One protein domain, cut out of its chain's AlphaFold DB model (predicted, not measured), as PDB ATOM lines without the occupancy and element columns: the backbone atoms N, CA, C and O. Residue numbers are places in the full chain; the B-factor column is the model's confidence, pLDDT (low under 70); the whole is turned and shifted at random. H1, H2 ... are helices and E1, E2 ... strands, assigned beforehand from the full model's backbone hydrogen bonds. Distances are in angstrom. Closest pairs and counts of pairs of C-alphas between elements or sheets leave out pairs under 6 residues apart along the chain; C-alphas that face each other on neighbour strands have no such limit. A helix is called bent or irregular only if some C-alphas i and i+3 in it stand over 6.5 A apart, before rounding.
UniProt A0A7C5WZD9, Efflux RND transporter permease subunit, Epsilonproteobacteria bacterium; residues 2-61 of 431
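AT A GLANCE: This is residues 2 to 61 of the 431 residues of the protein "Efflux RND transporter permease subunit" of Epsilonproteobacteria bacterium (UniProt A0A7C5WZD9). A small two-strand hairpin, E1 and E2, and one long kinked helix, H1, are set off from each other and joined by a long loop. The last stretch folds back from the end of H1, with residues 50 to 54 between H1 and E2, and residues 23 to 29 of the loop stick out. The printed part has 60 residues, with two named strands and then one named helix; the sheet's order is E1 - E2, antiparallel. The class is mixed, helices and strands, although under half of the residues are in named elements. The whole is loose, with a radius of gyration of the C-alphas of 13.6 A and spans of 39 by 30 by 18 A.

IN THESE COORDINATES: E1 is residues 2 to 5, 10.3 A long, beginning at C-alpha 2 at (260.089, 264.099, 240.042). E2 is residues 16 to 19, 10.2 A long. H1 is residues 32 to 48, 25.4 A from first to last C-alpha, ending at C-alpha 48 at (242.674, 262.752, 256.973).

HOW THE PARTS SIT: E1 and E2 are a hairpin of antiparallel neighbours, with 167 degrees between their directions. C-alphas 5 and 16 face each other at 4.3 A. N 4 and O 17 are within hydrogen-bond range at 2.9 A, and N 19 and O 2 at 2.8 A. E1 and H1 are apart. H1 has a kink of 42 degrees near residue 42 and is irregular: C-alphas 42 and 45 are 7.2 A apart. In H1, 10 of 13 O i to N i+4 pairs are within hydrogen-bond range.

THE WHOLE: The C-alphas of Ala 10 and Lys 26, the two farthest apart, are 39.9 A apart. The printed part has no cut. The link E1 to E2 is short, and the link E2 to H1 is long, with 12 residues. Residues 23 to 29 stand free, and residues 49 to 61 hold no named element. The mean pLDDT of the printed part is 82.3; residues 58 to 61 are under 70.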
ATOM      1  N   THR A   2     258.945 264.088 239.109       83.44
ATOM      2  CA  THR A   2     260.089 264.099 240.042       83.44
ATOM      3  C   THR A   2     259.585 264.287 241.472       83.44
ATOM      4  O   THR A   2     258.637 265.034 241.688       83.44
ATOM      5  N   LEU A   3     260.185 263.583 242.436       87.62
ATOM      6  CA  LEU A   3     259.852 263.651 243.863       87.62
ATOM      7  C   LEU A   3     261.031 264.265 244.620       87.62
ATOM      8  O   LEU A   3     262.172 263.846 244.436       87.62
ATOM      9  N   SER A   4     260.746 265.227 245.488       84.56
ATOM     10  CA  SER A   4     261.698 265.798 246.437       84.56
ATOM     11  C   SER A   4     261.136 265.660 247.850       84.56
ATOM     12  O   SER A   4     260.008 266.071 248.109       84.56
ATOM     13  N   VAL A   5     261.902 265.058 248.759       87.88
ATOM     14  CA  VAL A   5     261.544 264.890 250.178       87.88
ATOM     15  C   VAL A   5     262.386 265.861 251.002       87.88
ATOM     16  O   VAL A   5     263.576 266.001 250.731       87.88
ATOM     17  N   GLY A   6     261.784 266.540 251.980       82.06
ATOM     18  CA  GLY A   6     262.457 267.587 252.752       82.06
ATOM     19  C   GLY A   6     262.864 268.781 251.893       82.06
ATOM     20  O   GLY A   6     263.967 269.294 252.028       82.06
ATOM     21  N   TYR A   7     261.992 269.211 250.976       81.19
ATOM     22  CA  TYR A   7     262.298 270.272 250.006       81.19
ATOM     23  C   TYR A   7     262.436 271.673 250.628       81.19
ATOM     24  O   TYR A   7     262.848 272.612 249.947       81.19
ATOM     25  N   ASN A   8     262.043 271.845 251.891       74.81
ATOM     26  CA  ASN A   8     262.116 273.124 252.583       74.81
ATOM     27  C   ASN A   8     263.490 273.352 253.232       74.81
ATOM     28  O   ASN A   8     264.292 272.434 253.376       74.81
ATOM     29  N   ALA A   9     263.761 274.590 253.655       71.19
ATOM     30  CA  ALA A   9     265.058 274.970 254.226       71.19
ATOM     31  C   ALA A   9     265.454 274.141 255.466       71.19
ATOM     32  O   ALA A   9     266.638 273.926 255.703       71.19
ATOM     33  N   ALA A  10     264.469 273.649 256.225       72.12
ATOM     34  CA  ALA A  10     264.670 272.802 257.400       72.12
ATOM     35  C   ALA A  10     264.792 271.295 257.085       72.12
ATOM     36  O   ALA A  10     264.884 270.490 258.010       72.12
ATOM     37  N   GLN A  11     264.776 270.905 255.803       80.62
ATOM     38  CA  GLN A  11     264.906 269.522 255.322       80.62
ATOM     39  C   GLN A  11     263.979 268.524 256.030       80.62
ATOM     40  O   GLN A  11     264.360 267.419 256.429       80.62
ATOM     41  N   GLU A  12     262.720 268.915 256.208       79.81
ATOM     42  CA  GLU A  12     261.771 268.149 257.002       79.81
ATOM     43  C   GLU A  12     261.317 266.876 256.281       79.81
ATOM     44  O   GLU A  12     260.572 266.919 255.305       79.81
ATOM     45  N   LYS A  13     261.709 265.712 256.810       84.75
ATOM     46  CA  LYS A  13     261.455 264.400 256.186       84.75
ATOM     47  C   LYS A  13     259.975 264.045 255.983       84.75
ATOM     48  O   LYS A  13     259.681 263.166 255.183       84.75
ATOM     49  N   HIS A  14     259.058 264.696 256.701       84.38
ATOM     50  CA  HIS A  14     257.612 264.478 256.572       84.38
ATOM     51  C   HIS A  14     256.962 265.356 255.486       84.38
ATOM     52  O   HIS A  14     255.779 265.194 255.207       84.38
ATOM     53  N   LYS A  15     257.717 266.271 254.860       85.50
ATOM     54  CA  LYS A  15     257.250 267.107 253.749       85.50
ATOM     55  C   LYS A  15     257.813 266.585 252.437       85.50
ATOM     56  O   LYS A  15     258.998 266.262 252.337       85.50
ATOM     57  N   SER A  16     256.977 266.526 251.407       87.38
ATOM     58  CA  SER A  16     257.402 266.116 250.070       87.38
ATOM     59  C   SER A  16     256.724 266.953 248.994       87.38
ATOM     60  O   SER A  16     255.610 267.432 249.183       87.38
ATOM     61  N   MET A  17     257.418 267.149 247.878       86.44
ATOM     62  CA  MET A  17     256.920 267.870 246.715       86.44
ATOM     63  C   MET A  17     257.103 267.008 245.471       86.44
ATOM     64  O   MET A  17     258.189 266.481 245.217       86.44
ATOM     65  N   ILE A  18     256.027 266.872 244.698       88.50
ATOM     66  CA  ILE A  18     255.983 266.056 243.487       88.50
ATOM     67  C   ILE A  18     255.711 266.967 242.295       88.50
ATOM     68  O   ILE A  18     254.662 267.598 242.214       88.50
ATOM     69  N   TYR A  19     256.634 266.998 241.338       87.56
ATOM     70  CA  TYR A  19     256.421 267.677 240.067       87.56
ATOM     71  C   TYR A  19     255.845 266.707 239.047       87.56
ATOM     72  O   TYR A  19     256.492 265.726 238.663       87.56
ATOM     73  N   VAL A  20     254.645 267.012 238.569       88.38
ATOM     74  CA  VAL A  20     253.948 266.238 237.542       88.38
ATOM     75  C   VAL A  20     254.021 266.997 236.222       88.38
ATOM     76  O   VAL A  20     253.651 268.165 236.143       88.38
ATOM     77  N   LYS A  21     254.514 266.333 235.174       88.62
ATOM     78  CA  LYS A  21     254.485 266.870 233.811       88.62
ATOM     79  C   LYS A  21     253.193 266.401 233.153       88.62
ATOM     80  O   LYS A  21     252.950 265.199 233.106       88.62
ATOM     81  N   LEU A  22     252.393 267.342 232.661       87.38
ATOM     82  CA  LEU A  22     251.206 267.035 231.868       87.38
ATOM     83  C   LEU A  22     251.597 266.698 230.423       87.38
ATOM     84  O   LEU A  22     252.631 267.163 229.931       87.38
ATOM     85  N   ASN A  23     250.751 265.920 229.747       88.06
ATOM     86  CA  ASN A  23     250.842 265.730 228.299       88.06
ATOM     87  C   ASN A  23     250.620 267.066 227.571       88.06
ATOM     88  O   ASN A  23     250.078 268.020 228.148       88.06
ATOM     89  N   ASP A  24     251.041 267.139 226.307       84.75
ATOM     90  CA  ASP A  24     250.871 268.348 225.498       84.75
ATOM     91  C   ASP A  24     249.387 268.756 225.438       84.75
ATOM     92  O   ASP A  24     248.489 267.911 225.483       84.75
ATOM     93  N   ARG A  25     249.106 270.063 225.337       77.81
ATOM     94  CA  ARG A  25     247.737 270.588 225.243       77.81
ATOM     95  C   ARG A  25     246.967 269.966 224.079       77.81
ATOM     96  O   ARG A  25     245.770 269.748 224.223       77.81
ATOM     97  N   LYS A  26     247.638 269.642 222.970       82.31
ATOM     98  CA  LYS A  26     247.003 269.008 221.799       82.31
ATOM     99  C   LYS A  26     246.530 267.574 222.053       82.31
ATOM    100  O   LYS A  26     245.636 267.104 221.362       82.31
ATOM    101  N   GLU A  27     247.116 266.895 223.034       84.50
ATOM    102  CA  GLU A  27     246.852 265.485 223.343       84.50
ATOM    103  C   GLU A  27     245.875 265.310 224.516       84.50
ATOM    104  O   GLU A  27     245.515 264.187 224.865       84.50
ATOM    105  N   ARG A  28     245.435 266.412 225.144       82.56
ATOM    106  CA  ARG A  28     244.545 266.392 226.311       82.56
ATOM    107  C   ARG A  28     243.279 267.209 226.077       82.56
ATOM    108  O   ARG A  28     243.340 268.384 225.724       82.56
ATOM    109  N   ALA A  29     242.130 266.604 226.373       80.94
ATOM    110  CA  ALA A  29     240.850 267.312 226.389       80.94
ATOM    111  C   ALA A  29     240.779 268.292 227.575       80.94
ATOM    112  O   ALA A  29     240.504 269.480 227.401       80.94
ATOM    113  N   LEU A  30     241.122 267.807 228.773       82.69
ATOM    114  CA  LEU A  30     241.028 268.581 230.010       82.69
ATOM    115  C   LEU A  30     242.080 269.689 230.075       82.69
ATOM    116  O   LEU A  30     243.252 269.483 229.728       82.69
ATOM    117  N   ASN A  31     241.660 270.867 230.530       80.56
ATOM    118  CA  ASN A  31     242.536 271.987 230.845       80.56
ATOM    119  C   ASN A  31     243.340 271.705 232.138       80.56
ATOM    120  O   ASN A  31     243.169 270.682 232.796       80.56
ATOM    121  N   GLN A  32     244.332 272.544 232.446       82.50
ATOM    122  CA  GLN A  32     245.221 272.274 233.585       82.50
ATOM    123  C   GLN A  32     244.491 272.386 234.932       82.50
ATOM    124  O   GLN A  32     244.764 271.600 235.835       82.50
ATOM    125  N   GLU A  33     243.560 273.328 235.052       80.38
ATOM    126  CA  GLU A  33     242.770 273.551 236.262       80.38
ATOM    127  C   GLU A  33     241.833 272.369 236.547       80.38
ATOM    128  O   GLU A  33     241.800 271.867 237.664       80.38
ATOM    129  N   GLU A  34     241.167 271.833 235.524       83.88
ATOM    130  CA  GLU A  34     240.328 270.631 235.598       83.88
ATOM    131  C   GLU A  34     241.124 269.406 236.054       83.88
ATOM    132  O   GLU A  34     240.651 268.629 236.880       83.88
ATOM    133  N   VAL A  35     242.357 269.242 235.560       88.44
ATOM    134  CA  VAL A  35     243.243 268.156 236.003       88.44
ATOM    135  C   VAL A  35     243.611 268.322 237.478       88.44
ATOM    136  O   VAL A  35     243.563 267.349 238.231       88.44
ATOM    137  N   ILE A  36     243.947 269.541 237.910       86.88
ATOM    138  CA  ILE A  36     244.244 269.843 239.318       86.88
ATOM    139  C   ILE A  36     243.032 269.532 240.204       86.88
ATOM    140  O   ILE A  36     243.186 268.885 241.240       86.88
ATOM    141  N   GLN A  37     241.828 269.925 239.784       84.31
ATOM    142  CA  GLN A  37     240.592 269.626 240.510       84.31
ATOM    143  C   GLN A  37     240.309 268.124 240.574       84.31
ATOM    144  O   GLN A  37     240.002 267.607 241.646       84.31
ATOM    145  N   GLY A  38     240.499 267.402 239.467       87.56
ATOM    146  CA  GLY A  38     240.377 265.946 239.446       87.56
ATOM    147  C   GLY A  38     241.308 265.276 240.461       87.56
ATOM    148  O   GLY A  38     240.879 264.393 241.202       87.56
ATOM    149  N   PHE A  39     242.558 265.741 240.568       88.81
ATOM    150  CA  PHE A  39     243.483 265.268 241.601       88.81
ATOM    151  C   PHE A  39     243.027 265.639 243.014       88.81
ATOM    152  O   PHE A  39     243.061 264.781 243.894       88.81
ATOM    153  N   ARG A  40     242.558 266.870 243.251       86.12
ATOM    154  CA  ARG A  40     242.017 267.270 244.562       86.12
ATOM    155  C   ARG A  40     240.891 266.351 245.010       86.12
ATOM    156  O   ARG A  40     240.901 265.888 246.146       86.12
ATOM    157  N   GLU A  41     239.941 266.059 244.128       87.25
ATOM    158  CA  GLU A  41     238.825 265.169 244.443       87.25
ATOM    159  C   GLU A  41     239.281 263.743 244.743       87.25
ATOM    160  O   GLU A  41     238.817 263.151 245.716       87.25
ATOM    161  N   GLN A  42     240.234 263.222 243.968       89.31
ATOM    162  CA  GLN A  42     240.823 261.904 244.202       89.31
ATOM    163  C   GLN A  42     241.625 261.833 245.507       89.31
ATOM    164  O   GLN A  42     241.683 260.771 246.125       89.31
ATOM    165  N   PHE A  43     242.221 262.946 245.950       88.88
ATOM    166  CA  PHE A  43     243.016 262.990 247.175       88.88
ATOM    167  C   PHE A  43     242.213 263.261 248.452       88.88
ATOM    168  O   PHE A  43     242.720 262.966 249.535       88.88
ATOM    169  N   LYS A  44     240.952 263.711 248.361       85.94
ATOM    170  CA  LYS A  44     240.062 263.931 249.524       85.94
ATOM    171  C   LYS A  44     240.059 262.786 250.555       85.94
ATOM    172  O   LYS A  44     240.105 263.088 251.746       85.94
ATOM    173  N   PRO A  45     240.031 261.490 250.180       88.94
ATOM    174  CA  PRO A  45     240.048 260.399 251.159       88.94
ATOM    175  C   PRO A  45     241.331 260.338 252.002       88.94
ATOM    176  O   PRO A  45     241.272 259.939 253.162       88.94
ATOM    177  N   TYR A  46     242.468 260.754 251.438       87.81
ATOM    178  CA  TYR A  46     243.784 260.721 252.088       87.81
ATOM    179  C   TYR A  46     244.069 261.972 252.928       87.81
ATOM    180  O   TYR A  46     244.993 261.969 253.739       87.81
ATOM    181  N   GLN A  47     243.251 263.022 252.785       81.69
ATOM    182  CA  GLN A  47     243.418 264.286 253.509       81.69
ATOM    183  C   GLN A  47     243.212 264.179 255.029       81.69
ATOM    184  O   GLN A  47     243.473 265.134 255.753       81.69
ATOM    185  N   LYS A  48     242.759 263.022 255.530       79.12
ATOM    186  CA  LYS A  48     242.674 262.752 256.973       79.12
ATOM    187  C   LYS A  48     244.046 262.593 257.626       79.12
ATOM    188  O   LYS A  48     244.215 263.028 258.759       79.12
ATOM    189  N   ASP A  49     244.990 261.990 256.907       83.38
ATOM    190  CA  ASP A  49     246.314 261.637 257.432       83.38
ATOM    191  C   ASP A  49     247.430 262.505 256.829       83.38
ATOM    192  O   ASP A  49     248.503 262.641 257.415       83.38
ATOM    193  N   LEU A  50     247.195 263.084 255.646       83.75
ATOM    194  CA  LEU A  50     248.180 263.850 254.887       83.75
ATOM    195  C   LEU A  50     247.596 265.184 254.431       83.75
ATOM    196  O   LEU A  50     246.542 265.224 253.805       83.75
ATOM    197  N   PHE A  51     248.328 266.276 254.630       82.56
ATOM    198  CA  PHE A  51     248.003 267.524 253.950       82.56
ATOM    199  C   PHE A  51     248.499 267.457 252.496       82.56
ATOM    200  O   PHE A  51     249.704 267.457 252.239       82.56
ATOM    201  N   ILE A  52     247.569 267.346 251.541       84.62
ATOM    202  CA  ILE A  52     247.868 267.221 250.106       84.62
ATOM    203  C   ILE A  52     247.251 268.401 249.368       84.62
ATOM    204  O   ILE A  52     246.033 268.569 249.371       84.62
ATOM    205  N   THR A  53     248.102 269.168 248.690       81.50
ATOM    206  CA  THR A  53     247.715 270.275 247.810       81.50
ATOM    207  C   THR A  53     248.148 269.958 246.385       81.50
ATOM    208  O   THR A  53     249.297 269.576 246.148       81.50
ATOM    209  N   ALA A  54     247.243 270.145 245.426       83.25
ATOM    210  CA  ALA A  54     247.563 270.128 244.005       83.25
ATOM    211  C   ALA A  54     247.451 271.559 243.477       83.25
ATOM    212  O   ALA A  54     246.399 272.175 243.600       83.25
ATOM    213  N   ALA A  55     248.528 272.088 242.899       78.69
ATOM    214  CA  ALA A  55     248.572 273.455 242.395       78.69
ATOM    215  C   ALA A  55     249.353 273.533 241.080       78.69
ATOM    216  O   ALA A  55     250.225 272.705 240.794       78.69
ATOM    217  N   ALA A  56     249.038 274.541 240.270       78.06
ATOM    218  CA  ALA A  56     249.810 274.856 239.080       78.06
ATOM    219  C   ALA A  56     251.173 275.440 239.474       78.06
ATOM    220  O   ALA A  56     251.279 276.204 240.431       78.06
ATOM    221  N   ILE A  57     252.214 275.122 238.700       76.50
ATOM    222  CA  ILE A  57     253.500 275.810 238.825       76.50
ATOM    223  C   ILE A  57     253.325 277.207 238.216       76.50
ATOM    224  O   ILE A  57     252.944 277.298 237.048       76.50
ATOM    225  N   PRO A  58     253.595 278.293 238.949       67.38
ATOM    226  CA  PRO A  58     253.433 279.624 238.414       67.38
ATOM    227  C   PRO A  58     254.473 279.921 237.347       67.38
ATOM    228  O   PRO A  58     255.645 279.552 237.445       67.38
ATOM    229  N   ASN A  59     254.014 280.659 236.340       64.81
ATOM    230  CA  ASN A  59     254.799 281.047 235.172       64.81
ATOM    231  C   ASN A  59     255.944 282.016 235.516       64.81
ATOM    232  O   ASN A  59     256.914 282.115 234.767       64.81
ATOM    233  N   ILE A  60     255.844 282.721 236.648       63.00
ATOM    234  CA  ILE A  60     256.848 283.666 237.141       63.00
ATOM    235  C   ILE A  60     257.402 283.121 238.459       63.00
ATOM    236  O   ILE A  60     256.674 282.988 239.443       63.00
ATOM    237  N   LYS A  61     258.700 282.804 238.482       53.12
ATOM    238  CA  LYS A  61     259.398 282.398 239.708       53.12
ATOM    239  C   LYS A  61     259.567 283.615 240.624       53.12
ATOM    240  O   LYS A  61     260.395 284.477 240.348       53.12
TER     241      LYS A  61